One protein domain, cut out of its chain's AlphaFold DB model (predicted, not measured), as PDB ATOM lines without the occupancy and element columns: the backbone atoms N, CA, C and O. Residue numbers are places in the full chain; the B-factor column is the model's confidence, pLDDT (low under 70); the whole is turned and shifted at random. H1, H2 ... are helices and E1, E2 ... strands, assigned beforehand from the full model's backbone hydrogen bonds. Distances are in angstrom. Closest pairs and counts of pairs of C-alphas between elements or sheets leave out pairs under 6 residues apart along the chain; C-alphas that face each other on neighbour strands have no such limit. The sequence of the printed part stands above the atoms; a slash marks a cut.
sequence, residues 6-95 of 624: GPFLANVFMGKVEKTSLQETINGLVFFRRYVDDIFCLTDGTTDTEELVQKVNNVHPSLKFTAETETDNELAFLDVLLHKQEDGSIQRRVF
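This is residues 6 to 95 of the 624 residues of the protein "Metalloendopeptidase" of Spirometra erinaceieuropaei (UniProt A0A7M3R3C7). A three-stranded sheet, E3 to E5, stands at one end of the domain, a two-stranded hairpin, E1 and E2, lies in the middle, and three helices are at the other end, with few close contacts between these parts. A long stretch with no named element, residues 58 to 73, runs from the helix end back to the sheet. The printed part has 90 residues, with three named helices and five named strands in the order H1 H2 E1 E2 H3 E3 E4 E5; its class is mixed, helices and strands. The sheets, in the orders E3 - E4 - E5 and E1 - E2, are antiparallel. The whole is compact, with a radius of gyration of the C-alphas of 14.1 A and spans of 39 by 31 by 18 A.

E3, residues 74 to 77, E4, residues 80 to 84, and E5, residues 90 to 94, form a meander, each strand the antiparallel neighbour of the one before. E3 and E5 are its edge strands. N 75 and O 82 are 2.9 A apart across the hairpin of E3 and E4, and N 83 and O 91 are 2.8 A apart across the hairpin of E4 and E5; both pairs are within hydrogen-bond range. E2, residues 38 to 42, comes closest to E3 with the C-alphas of Phe 40 and Phe 77, 7.2 A apart. E2 and E1, residues 31 to 35, form an antiparallel hairpin at 171 degrees between their directions, with N 33 and O 40 within hydrogen-bond range at 2.9 A. H1, residues 6 to 21, and E1 are near each other, with 6 pairs of C-alphas within 10 A. H2, residues 23 to 27, is close to H1 but not clearly touching; their closest C-alphas, of Glu 18 and Ile 26, are 8.0 A apart. H2 is also close to H3, residues 49 to 57, but not clearly touching, the closest C-alphas being those of Thr 25 and Leu 52, 7.8 A apart. H1 and H3 are apart, and H1, H2 and H3 are not on the sheet of E3, E4 and E5. In H1, H2 and H3 every O i to N i+4 pair is within hydrogen-bond range.

H1 begins at C-alpha 6 (31.229, 6.933, 35.578) and is 21.6 A long; H3 is 12.2 A long. E1 measures 13.7 A and E2 13.9 A. E4 measures 12.8 A, and E5, 13.4 A long, ends at C-alpha 94 (44.908, -3.720, 55.441).

The C-alphas of Pro 61 and Asp 87 are the two farthest apart, at 41.4 A. The printed part has no cut. The link from H3 to E3 is long, with 16 residues. The mean pLDDT of the printed part is 86.1, and no printed residue is under 70.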
ATOM      1  N   GLY A   6      31.428   8.382  35.498       78.69
ATOM      2  CA  GLY A   6      31.229   6.933  35.578       78.69
ATOM      3  C   GLY A   6      30.808   6.443  36.970       78.69
ATOM      4  O   GLY A   6      29.743   5.839  37.069       78.69
ATOM      5  N   PRO A   7      31.570   6.733  38.043       77.06
ATOM      6  CA  PRO A   7      31.214   6.310  39.399       77.06
ATOM      7  C   PRO A   7      29.872   6.883  39.871       77.06
ATOM      8  O   PRO A   7      29.090   6.191  40.514       77.06
ATOM      9  N   PHE A   8      29.579   8.142  39.526       80.88
ATOM     10  CA  PHE A   8      28.315   8.784  39.887       80.88
ATOM     11  C   PHE A   8      27.127   8.113  39.190       80.88
ATOM     12  O   PHE A   8      26.157   7.744  39.847       80.88
ATOM     13  N   LEU A   9      27.219   7.905  37.874       83.06
ATOM     14  CA  LEU A   9      26.177   7.245  37.090       83.06
ATOM     15  C   LEU A   9      25.984   5.788  37.522       83.06
ATOM     16  O   LEU A   9      24.845   5.354  37.663       83.06
ATOM     17  N   ALA A  10      27.072   5.064  37.801       84.06
ATOM     18  CA  ALA A  10      27.015   3.714  38.354       84.06
ATOM     19  C   ALA A  10      26.308   3.701  39.717       84.06
ATOM     20  O   ALA A  10      25.416   2.889  39.937       84.06
ATOM     21  N   ASN A  11      26.629   4.649  40.603       86.25
ATOM     22  CA  ASN A  11      25.991   4.755  41.912       86.25
ATOM     23  C   ASN A  11      24.490   5.090  41.816       86.25
ATOM     24  O   ASN A  11      23.688   4.519  42.553       86.25
ATOM     25  N   VAL A  12      24.098   5.984  40.900       88.94
ATOM     26  CA  VAL A  12      22.685   6.311  40.631       88.94
ATOM     27  C   VAL A  12      21.947   5.102  40.060       88.94
ATOM     28  O   VAL A  12      20.846   4.786  40.511       88.94
ATOM     29  N   PHE A  13      22.550   4.413  39.090       89.44
ATOM     30  CA  PHE A  13      21.975   3.221  38.477       89.44
ATOM     31  C   PHE A  13      21.787   2.101  39.504       89.44
ATOM     32  O   PHE A  13      20.674   1.602  39.658       89.44
ATOM     33  N   MET A  14      22.827   1.783  40.276       89.44
ATOM     34  CA  MET A  14      22.755   0.791  41.346       89.44
ATOM     35  C   MET A  14      21.734   1.176  42.416       89.44
ATOM     36  O   MET A  14      20.944   0.334  42.824       89.44
ATOM     37  N   GLY A  15      21.656   2.454  42.798       90.62
ATOM     38  CA  GLY A  15      20.632   2.932  43.730       90.62
ATOM     39  C   GLY A  15      19.199   2.790  43.200       90.62
ATOM     40  O   GLY A  15      18.272   2.581  43.981       90.62
ATOM     41  N   LYS A  16      18.994   2.879  41.878       90.19
ATOM     42  CA  LYS A  16      17.696   2.587  41.254       90.19
ATOM     43  C   LYS A  16      17.387   1.094  41.324       90.19
ATOM     44  O   LYS A  16      16.306   0.745  41.782       90.19
ATOM     45  N   VAL A  17      18.335   0.244  40.931       88.81
ATOM     46  CA  VAL A  17      18.200  -1.224  40.955       88.81
ATOM     47  C   VAL A  17      17.888  -1.733  42.366       88.81
ATOM     48  O   VAL A  17      16.986  -2.553  42.540       88.81
ATOM     49  N   GLU A  18      18.567  -1.192  43.381       89.38
ATOM     50  CA  GLU A  18      18.305  -1.502  44.791       89.38
ATOM     51  C   GLU A  18      16.846  -1.260  45.175       89.38
ATOM     52  O   GLU A  18      16.208  -2.131  45.762       89.38
ATOM     53  N   LYS A  19      16.305  -0.099  44.794       88.69
ATOM     54  CA  LYS A  19      14.936   0.299  45.138       88.69
ATOM     55  C   LYS A  19      13.865  -0.437  44.342       88.69
ATOM     56  O   LYS A  19      12.769  -0.640  44.847       88.69
ATOM     57  N   THR A  20      14.128  -0.766  43.081       87.88
ATOM     58  CA  THR A  20      13.088  -1.317  42.197       87.88
ATOM     59  C   THR A  20      13.059  -2.832  42.162       87.88
ATOM     60  O   THR A  20      12.022  -3.394  41.829       87.88
ATOM     61  N   SER A  21      14.188  -3.488  42.427       86.38
ATOM     62  CA  SER A  21      14.363  -4.889  42.029       86.38
ATOM     63  C   SER A  21      15.067  -5.755  43.065       86.38
ATOM     64  O   SER A  21      14.929  -6.971  43.016       86.38
ATOM     65  N   LEU A  22      15.801  -5.159  44.007       86.62
ATOM     66  CA  LEU A  22      16.494  -5.902  45.064       86.62
ATOM     67  C   LEU A  22      15.905  -5.668  46.452       86.62
ATOM     68  O   LEU A  22      16.396  -6.247  47.411       86.62
ATOM     69  N   GLN A  23      14.873  -4.838  46.589       88.31
ATOM     70  CA  GLN A  23      14.407  -4.403  47.902       88.31
ATOM     71  C   GLN A  23      13.911  -5.565  48.780       88.31
ATOM     72  O   GLN A  23      14.242  -5.615  49.961       88.31
ATOM     73  N   GLU A  24      13.184  -6.526  48.207       84.31
ATOM     74  CA  GLU A  24      12.753  -7.735  48.927       84.31
ATOM     75  C   GLU A  24      13.946  -8.609  49.329       84.31
ATOM     76  O   GLU A  24      14.052  -9.020  50.482       84.31
ATOM     77  N   THR A  25      14.889  -8.810  48.406       84.50
ATOM     78  CA  THR A  25      16.129  -9.557  48.638       84.50
ATOM     79  C   THR A  25      16.974  -8.928  49.746       84.50
ATOM     80  O   THR A  25      17.462  -9.629  50.624       84.50
ATOM     81  N   ILE A  26      17.126  -7.601  49.736       86.06
ATOM     82  CA  ILE A  26      17.925  -6.842  50.705       86.06
ATOM     83  C   ILE A  26      17.290  -6.886  52.095       86.06
ATOM     84  O   ILE A  26      18.005  -7.026  53.084       86.06
ATOM     85  N   ASN A  27      15.962  -6.789  52.183       84.81
ATOM     86  CA  ASN A  27      15.247  -6.811  53.459       84.81
ATOM     87  C   ASN A  27      15.354  -8.160  54.189       84.81
ATOM     88  O   ASN A  27      15.167  -8.198  55.402       84.81
ATOM     89  N   GLY A  28      15.648  -9.247  53.468       83.81
ATOM     90  CA  GLY A  28      15.893 -10.567  54.052       83.81
ATOM     91  C   GLY A  28      17.293 -10.747  54.651       83.81
ATOM     92  O   GLY A  28      17.545 -11.762  55.290       83.81
ATOM     93  N   LEU A  29      18.213  -9.797  54.454       88.88
ATOM     94  CA  LEU A  29      19.597  -9.905  54.921       88.88
ATOM     95  C   LEU A  29      19.763  -9.318  56.327       88.88
ATOM     96  O   LEU A  29      19.168  -8.299  56.672       88.88
ATOM     97  N   VAL A  30      20.660  -9.914  57.119       89.31
ATOM     98  CA  VAL A  30      21.021  -9.420  58.461       89.31
ATOM     99  C   VAL A  30      21.704  -8.057  58.366       89.31
ATOM    100  O   VAL A  30      21.492  -7.174  59.197       89.31
ATOM    101  N   PHE A  31      22.532  -7.867  57.340       89.19
ATOM    102  CA  PHE A  31      23.178  -6.593  57.063       89.19
ATOM    103  C   PHE A  31      23.396  -6.409  55.568       89.19
ATOM    104  O   PHE A  31      23.714  -7.358  54.858       89.19
ATOM    105  N   PHE A  32      23.287  -5.163  55.110       90.50
ATOM    106  CA  PHE A  32      23.554  -4.785  53.729       90.50
ATOM    107  C   PHE A  32      24.111  -3.356  53.653       90.50
ATOM    108  O   PHE A  32      23.514  -2.389  54.155       90.50
ATOM    109  N   ARG A  33      25.266  -3.207  53.002       88.88
ATOM    110  CA  ARG A  33      25.874  -1.920  52.646       88.88
ATOM    111  C   ARG A  33      26.541  -2.011  51.282       88.88
ATOM    112  O   ARG A  33      27.321  -2.920  51.037       88.88
ATOM    113  N   ARG A  34      26.300  -1.010  50.437       88.06
ATOM    114  CA  ARG A  34      26.948  -0.867  49.131       88.06
ATOM    115  C   ARG A  34      27.884   0.334  49.108       88.06
ATOM    116  O   ARG A  34      27.562   1.398  49.640       88.06
ATOM    117  N   TYR A  35      29.010   0.167  48.433       83.75
ATOM    118  CA  TYR A  35      29.937   1.215  48.048       83.75
ATOM    119  C   TYR A  35      30.094   1.204  46.523       83.75
ATOM    120  O   TYR A  35      30.834   0.399  45.977       83.75
ATOM    121  N   VAL A  36      29.375   2.099  45.834       83.62
ATOM    122  CA  VAL A  36      29.304   2.155  44.359       83.62
ATOM    123  C   VAL A  36      28.858   0.811  43.761       83.62
ATOM    124  O   VAL A  36      27.657   0.563  43.734       83.62
ATOM    125  N   ASP A  37      29.769  -0.036  43.298       77.75
ATOM    126  CA  ASP A  37      29.523  -1.355  42.711       77.75
ATOM    127  C   ASP A  37      29.891  -2.529  43.641       77.75
ATOM    128  O   ASP A  37      29.419  -3.641  43.412       77.75
ATOM    129  N   ASP A  38      30.632  -2.290  44.727       85.75
ATOM    130  CA  ASP A  38      30.971  -3.300  45.736       85.75
ATOM    131  C   ASP A  38      29.895  -3.384  46.835       85.75
ATOM    132  O   ASP A  38      29.450  -2.368  47.377       85.75
ATOM    133  N   ILE A  39      29.491  -4.598  47.216       88.06
ATOM    134  CA  ILE A  39      28.440  -4.851  48.214       88.06
ATOM    135  C   ILE A  39      29.005  -5.701  49.353       88.06
ATOM    136  O   ILE A  39      29.636  -6.725  49.117       88.06
ATOM    137  N   PHE A  40      28.736  -5.286  50.589       89.75
ATOM    138  CA  PHE A  40      28.963  -6.069  51.795       89.75
ATOM    139  C   PHE A  40      27.622  -6.488  52.392       89.75
ATOM    140  O   PHE A  40      26.765  -5.638  52.665       89.75
ATOM    141  N   CYS A  41      27.444  -7.787  52.624       89.50
ATOM    142  CA  CYS A  41      26.233  -8.322  53.228       89.50
ATOM    143  C   CYS A  41      26.534  -9.369  54.303       89.50
ATOM    144  O   CYS A  41      27.563 -10.035  54.252       89.50
ATOM    145  N   LEU A  42      25.629  -9.489  55.278       88.00
ATOM    146  CA  LEU A  42      25.616 -10.565  56.269       88.00
ATOM    147  C   LEU A  42      24.298 -11.327  56.142       88.00
ATOM    148  O   LEU A  42      23.234 -10.709  56.062       88.00
ATOM    149  N   THR A  43      24.378 -12.653  56.145       86.25
ATOM    150  CA  THR A  43      23.226 -13.559  56.142       86.25
ATOM    151  C   THR A  43      23.068 -14.218  57.513       86.25
ATOM    152  O   THR A  43      23.978 -14.196  58.339       86.25
ATOM    153  N   ASP A  44      21.896 -14.792  57.777       82.38
ATOM    154  CA  ASP A  44      21.564 -15.468  59.040       82.38
ATOM    155  C   ASP A  44      22.029 -16.938  59.097       82.38
ATOM    156  O   ASP A  44      21.655 -17.681  60.002       82.38
ATOM    157  N   GLY A  45      22.837 -17.366  58.121       75.12
ATOM    158  CA  GLY A  45      23.323 -18.740  57.981       75.12
ATOM    159  C   GLY A  45      22.316 -19.726  57.377       75.12
ATOM    160  O   GLY A  45      22.708 -20.841  57.052       75.12
ATOM    161  N   THR A  46      21.050 -19.337  57.184       78.62
ATOM    162  CA  THR A  46      20.035 -20.163  56.496       78.62
ATOM    163  C   THR A  46      19.871 -19.795  55.023       78.62
ATOM    164  O   THR A  46      19.325 -20.568  54.239       78.62
ATOM    165  N   THR A  47      20.367 -18.617  54.640       80.25
ATOM    166  CA  THR A  47      20.329 -18.113  53.265       80.25
ATOM    167  C   THR A  47      21.434 -18.747  52.420       80.25
ATOM    168  O   THR A  47      22.616 -18.558  52.713       80.25
ATOM    169  N   ASP A  48      21.059 -19.427  51.335       83.81
ATOM    170  CA  ASP A  48      22.001 -19.913  50.325       83.81
ATOM    171  C   ASP A  48      22.605 -18.730  49.545       83.81
ATOM    172  O   ASP A  48      21.912 -17.964  48.866       83.81
ATOM    173  N   THR A  49      23.923 -18.562  49.664       82.38
ATOM    174  CA  THR A  49      24.658 -17.469  49.022       82.38
ATOM    175  C   THR A  49      24.731 -17.605  47.504       82.38
ATOM    176  O   THR A  49      24.745 -16.586  46.814       82.38
ATOM    177  N   GLU A  50      24.761 -18.822  46.957       84.31
ATOM    178  CA  GLU A  50      24.770 -19.029  45.506       84.31
ATOM    179  C   GLU A  50      23.409 -18.677  44.905       84.31
ATOM    180  O   GLU A  50      23.341 -17.962  43.900       84.31
ATOM    181  N   GLU A  51      22.324 -19.084  45.566       85.56
ATOM    182  CA  GLU A  51      20.961 -18.721  45.167       85.56
ATOM    183  C   GLU A  51      20.747 -17.199  45.245       85.56
ATOM    184  O   GLU A  51      20.165 -16.591  44.339       85.56
ATOM    185  N   LEU A  52      21.263 -16.554  46.297       85.88
ATOM    186  CA  LEU A  52      21.223 -15.100  46.457       85.88
ATOM    187  C   LEU A  52      21.932 -14.387  45.297       85.88
ATOM    188  O   LEU A  52      21.373 -13.463  44.704       85.88
ATOM    189  N   VAL A  53      23.138 -14.829  44.933       88.50
ATOM    190  CA  VAL A  53      23.912 -14.248  43.824       88.50
ATOM    191  C   VAL A  53      23.213 -14.470  42.487       88.50
ATOM    192  O   VAL A  53      23.170 -13.554  41.664       88.50
ATOM    193  N   GLN A  54      22.618 -15.645  42.264       87.88
ATOM    194  CA  GLN A  54      21.814 -15.906  41.069       87.88
ATOM    195  C   GLN A  54      20.607 -14.967  40.985       87.88
ATOM    196  O   GLN A  54      20.399 -14.340  39.946       87.88
ATOM    197  N   LYS A  55      19.852 -14.793  42.078       86.00
ATOM    198  CA  LYS A  55      18.723 -13.848  42.135       86.00
ATOM    199  C   LYS A  55      19.161 -12.424  41.807       86.00
ATOM    200  O   LYS A  55      18.518 -11.773  40.989       86.00
ATOM    201  N   VAL A  56      20.270 -11.961  42.385       87.00
ATOM    202  CA  VAL A  56      20.820 -10.621  42.120       87.00
ATOM    203  C   VAL A  56      21.254 -10.475  40.656       87.00
ATOM    204  O   VAL A  56      20.969  -9.456  40.030       87.00
ATOM    205  N   ASN A  57      21.882 -11.500  40.076       90.12
ATOM    206  CA  ASN A  57      22.318 -11.502  38.675       90.12
ATOM    207  C   ASN A  57      21.165 -11.561  37.668       90.12
ATOM    208  O   ASN A  57      21.302 -11.068  36.551       90.12
ATOM    209  N   ASN A  58      20.011 -12.095  38.064       89.06
ATOM    210  CA  ASN A  58      18.827 -12.157  37.209       89.06
ATOM    211  C   ASN A  58      18.072 -10.821  37.114       89.06
ATOM    212  O   ASN A  58      17.179 -10.681  36.281       89.06
ATOM    213  N   VAL A  59      18.427  -9.823  37.931       87.44
ATOM    214  CA  VAL A  59      17.742  -8.522  37.950       87.44
ATOM    215  C   VAL A  59      17.962  -7.714  36.672       87.44
ATOM    216  O   VAL A  59      17.085  -6.949  36.269       87.44
ATOM    217  N   HIS A  60      19.124  -7.842  36.029       86.62
ATOM    218  CA  HIS A  60      19.416  -7.081  34.821       86.62
ATOM    219  C   HIS A  60      20.421  -7.814  33.919       86.62
ATOM    220  O   HIS A  60      21.507  -8.147  34.384       86.62
ATOM    221  N   PRO A  61      20.148  -7.970  32.608       84.62
ATOM    222  CA  PRO A  61      20.980  -8.777  31.705       84.62
ATOM    223  C   PRO A  61      22.402  -8.232  31.505       84.62
ATOM    224  O   PRO A  61      23.301  -8.961  31.098       84.62
ATOM    225  N   SER A  62      22.617  -6.939  31.767       83.19
ATOM    226  CA  SER A  62      23.938  -6.294  31.674       83.19
ATOM    227  C   SER A  62      24.677  -6.175  33.010       83.19
ATOM    228  O   SER A  62      25.758  -5.594  33.037       83.19
ATOM    229  N   LEU A  63      24.101  -6.657  34.116       82.31
ATOM    230  CA  LEU A  63      24.772  -6.692  35.414       82.31
ATOM    231  C   LEU A  63      25.204  -8.121  35.728       82.31
ATOM    232  O   LEU A  63      24.427  -9.059  35.586       82.31
ATOM    233  N   LYS A  64      26.448  -8.277  36.179       87.00
ATOM    234  CA  LYS A  64      26.969  -9.554  36.656       87.00
ATOM    235  C   LYS A  64      27.840  -9.321  37.883       87.00
ATOM    236  O   LYS A  64      28.922  -8.753  37.782       87.00
ATOM    237  N   PHE A  65      27.350  -9.772  39.023       84.69
ATOM    238  CA  PHE A  65      28.014  -9.804  40.311       84.69
ATOM    239  C   PHE A  65      28.701 -11.150  40.517       84.69
ATOM    240  O   PHE A  65      28.194 -12.211  40.138       84.69
ATOM    241  N   THR A  66      29.859 -11.084  41.157       86.31
ATOM    242  CA  THR A  66      30.578 -12.220  41.732       86.31
ATOM    243  C   THR A  66      30.562 -12.066  43.246       86.31
ATOM    244  O   THR A  66      30.630 -10.938  43.733       86.31
ATOM    245  N   ALA A  67      30.493 -13.171  43.984       85.94
ATOM    246  CA  ALA A  67      30.577 -13.148  45.440       85.94
ATOM    247  C   ALA A  67      31.882 -13.777  45.922       85.94
ATOM    248  O   ALA A  67      32.332 -14.787  45.384       85.94
ATOM    249  N   GLU A  68      32.453 -13.167  46.954       86.50
ATOM    250  CA  GLU A  68      33.493 -13.755  47.789       86.50
ATOM    251  C   GLU A  68      32.821 -14.154  49.107       86.50
ATOM    252  O   GLU A  68      32.137 -13.335  49.725       86.50
ATOM    253  N   THR A  69      32.953 -15.417  49.503       86.69
ATOM    254  CA  THR A  69      32.420 -15.932  50.768       86.69
ATOM    255  C   THR A  69      33.500 -15.916  51.845       86.69
ATOM    256  O   THR A  69      34.695 -15.943  51.547       86.69
ATOM    257  N   GLU A  70      33.082 -15.830  53.109       86.69
ATOM    258  CA  GLU A  70      33.997 -15.946  54.248       86.69
ATOM    259  C   GLU A  70      34.708 -17.308  54.196       86.69
ATOM    260  O   GLU A  70      34.065 -18.352  54.079       86.69
ATOM    261  N   THR A  71      36.038 -17.292  54.274       87.62
ATOM    262  CA  THR A  71      36.885 -18.494  54.304       87.62
ATOM    263  C   THR A  71      37.883 -18.347  55.442       87.62
ATOM    264  O   THR A  71      38.454 -17.276  55.619       87.62
ATOM    265  N   ASP A  72      38.055 -19.388  56.259       88.69
ATOM    266  CA  ASP A  72      38.960 -19.373  57.421       88.69
ATOM    267  C   ASP A  72      38.742 -18.183  58.384       88.69
ATOM    268  O   ASP A  72      39.689 -17.599  58.910       88.69
ATOM    269  N   ASN A  73      37.473 -17.823  58.628       90.19
ATOM    270  CA  ASN A  73      37.049 -16.651  59.412       90.19
ATOM    271  C   ASN A  73      37.528 -15.301  58.848       90.19
ATOM    272  O   ASN A  73      37.542 -14.294  59.559       90.19
ATOM    273  N   GLU A  74      37.938 -15.260  57.581       90.62
ATOM    274  CA  GLU A  74      38.395 -14.060  56.898       90.62
ATOM    275  C   GLU A  74      37.535 -13.740  55.672       90.62
ATOM    276  O   GLU A  74      37.111 -14.614  54.913       90.62
ATOM    277  N   LEU A  75      37.289 -12.447  55.463       90.50
ATOM    278  CA  LEU A  75      36.585 -11.931  54.296       90.50
ATOM    279  C   LEU A  75      37.214 -10.617  53.839       90.50
ATOM    280  O   LEU A  75      37.334  -9.652  54.599       90.50
ATOM    281  N   ALA A  76      37.607 -10.568  52.572       87.56
ATOM    282  CA  ALA A  76      38.101  -9.353  51.951       87.56
ATOM    283  C   ALA A  76      36.938  -8.438  51.541       87.56
ATOM    284  O   ALA A  76      35.993  -8.864  50.883       87.56
ATOM    285  N   PHE A  77      37.026  -7.149  51.873       85.94
ATOM    286  CA  PHE A  77      36.104  -6.131  51.375       85.94
ATOM    287  C   PHE A  77      36.851  -4.829  51.078       85.94
ATOM    288  O   PHE A  77      37.464  -4.228  51.964       85.94
ATOM    289  N   LEU A  78      36.797  -4.381  49.818       82.62
ATOM    290  CA  LEU A  78      37.608  -3.269  49.304       82.62
ATOM    291  C   LEU A  78      39.106  -3.473  49.625       82.62
ATOM    292  O   LEU A  78      39.682  -4.479  49.208       82.62
ATOM    293  N   ASP A  79      39.713  -2.545  50.369       80.06
ATOM    294  CA  ASP A  79      41.122  -2.567  50.787       80.06
ATOM    295  C   ASP A  79      41.305  -3.048  52.246       80.06
ATOM    296  O   ASP A  79      42.294  -2.731  52.920       80.06
ATOM    297  N   VAL A  80      40.326  -3.785  52.784       84.81
ATOM    298  CA  VAL A  80      40.306  -4.254  54.177       84.81
ATOM    299  C   VAL A  80      40.056  -5.763  54.238       84.81
ATOM    300  O   VAL A  80      39.216  -6.290  53.516       84.81
ATOM    301  N   LEU A  81      40.786  -6.454  55.116       89.19
ATOM    302  CA  LEU A  81      40.541  -7.850  55.480       89.19
ATOM    303  C   LEU A  81      39.800  -7.835  56.807       89.19
ATOM    304  O   LEU A  81      40.312  -7.287  57.791       89.19
ATOM    305  N   LEU A  82      38.600  -8.392  56.819       90.69
ATOM    306  CA  LEU A  82      37.806  -8.599  58.017       90.69
ATOM    307  C   LEU A  82      38.124  -9.994  58.545       90.69
ATOM    308  O   LEU A  82      38.058 -10.947  57.782       90.69
ATOM    309  N   HIS A  83      38.477 -10.100  59.821       91.12
ATOM    310  CA  HIS A  83      38.724 -11.365  60.502       91.12
ATOM    311  C   HIS A  83      37.765 -11.492  61.683       91.12
ATOM    312  O   HIS A  83      37.793 -10.663  62.602       91.12
ATOM    313  N   LYS A  84      36.915 -12.512  61.656       88.81
ATOM    314  CA  LYS A  84      35.942 -12.812  62.700       88.81
ATOM    315  C   LYS A  84      36.626 -13.567  63.839       88.81
ATOM    316  O   LYS A  84      37.158 -14.653  63.655       88.81
ATOM    317  N   GLN A  85      36.622 -12.964  65.018       89.88
ATOM    318  CA  GLN A  85      37.172 -13.544  66.238       89.88
ATOM    319  C   GLN A  85      36.192 -14.563  66.838       89.88
ATOM    320  O   GLN A  85      34.985 -14.506  66.594       89.88
ATOM    321  N   GLU A  86      36.704 -15.466  67.676       88.69
ATOM    322  CA  GLU A  86      35.897 -16.490  68.362       88.69
ATOM    323  C   GLU A  86      34.811 -15.892  69.276       88.69
ATOM    324  O   GLU A  86      33.761 -16.500  69.469       88.69
ATOM    325  N   ASP A  87      35.027 -14.679  69.796       89.56
ATOM    326  CA  ASP A  87      34.057 -13.938  70.612       89.56
ATOM    327  C   ASP A  87      32.961 -13.231  69.785       89.56
ATOM    328  O   ASP A  87      32.103 -12.541  70.337       89.56
ATOM    329  N   GLY A  88      32.985 -13.391  68.457       81.56
ATOM    330  CA  GLY A  88      32.057 -12.764  67.519       81.56
ATOM    331  C   GLY A  88      32.422 -11.330  67.122       81.56
ATOM    332  O   GLY A  88      31.706 -10.728  66.318       81.56
ATOM    333  N   SER A  89      33.518 -10.766  67.639       87.38
ATOM    334  CA  SER A  89      34.014  -9.453  67.218       87.38
ATOM    335  C   SER A  89      34.742  -9.519  65.867       87.38
ATOM    336  O   SER A  89      35.210 -10.570  65.436       87.38
ATOM    337  N   ILE A  90      34.835  -8.387  65.160       85.81
ATOM    338  CA  ILE A  90      35.508  -8.302  63.854       85.81
ATOM    339  C   ILE A  90      36.782  -7.470  63.999       85.81
ATOM    340  O   ILE A  90      36.731  -6.273  64.290       85.81
ATOM    341  N   GLN A  91      37.935  -8.085  63.740       89.50
ATOM    342  CA  GLN A  91      39.205  -7.382  63.585       89.50
ATOM    343  C   GLN A  91      39.400  -6.982  62.119       89.50
ATOM    344  O   GLN A  91      39.051  -7.726  61.210       89.50
ATOM    345  N   ARG A  92      39.993  -5.809  61.876       87.31
ATOM    346  CA  ARG A  92      40.319  -5.335  60.525       87.31
ATOM    347  C   ARG A  92      41.820  -5.194  60.317       87.31
ATOM    348  O   ARG A  92      42.520  -4.685  61.196       87.31
ATOM    349  N   ARG A  93      42.306  -5.583  59.140       85.75
ATOM    350  CA  ARG A  93      43.683  -5.340  58.676       85.75
ATOM    351  C   ARG A  93      43.666  -4.788  57.255       85.75
ATOM    352  O   ARG A  93      42.660  -4.887  56.562       85.75
ATOM    353  N   VAL A  94      44.771  -4.183  56.828       81.38
ATOM    354  CA  VAL A  94      44.908  -3.720  55.441       81.38
ATOM    355  C   VAL A  94      44.948  -4.941  54.527       81.38
ATOM    356  O   VAL A  94      45.821  -5.793  54.684       81.38
ATOM    357  N   PHE A  95      44.026  -5.007  53.572       76.19
ATOM    358  CA  PHE A  95      44.027  -6.012  52.520       76.19
ATOM    359  C   PHE A  95      44.380  -5.349  51.210       76.19
ATOM    360  O   PHE A  95      43.753  -4.379  50.799       76.19
TER     361      PHE A  95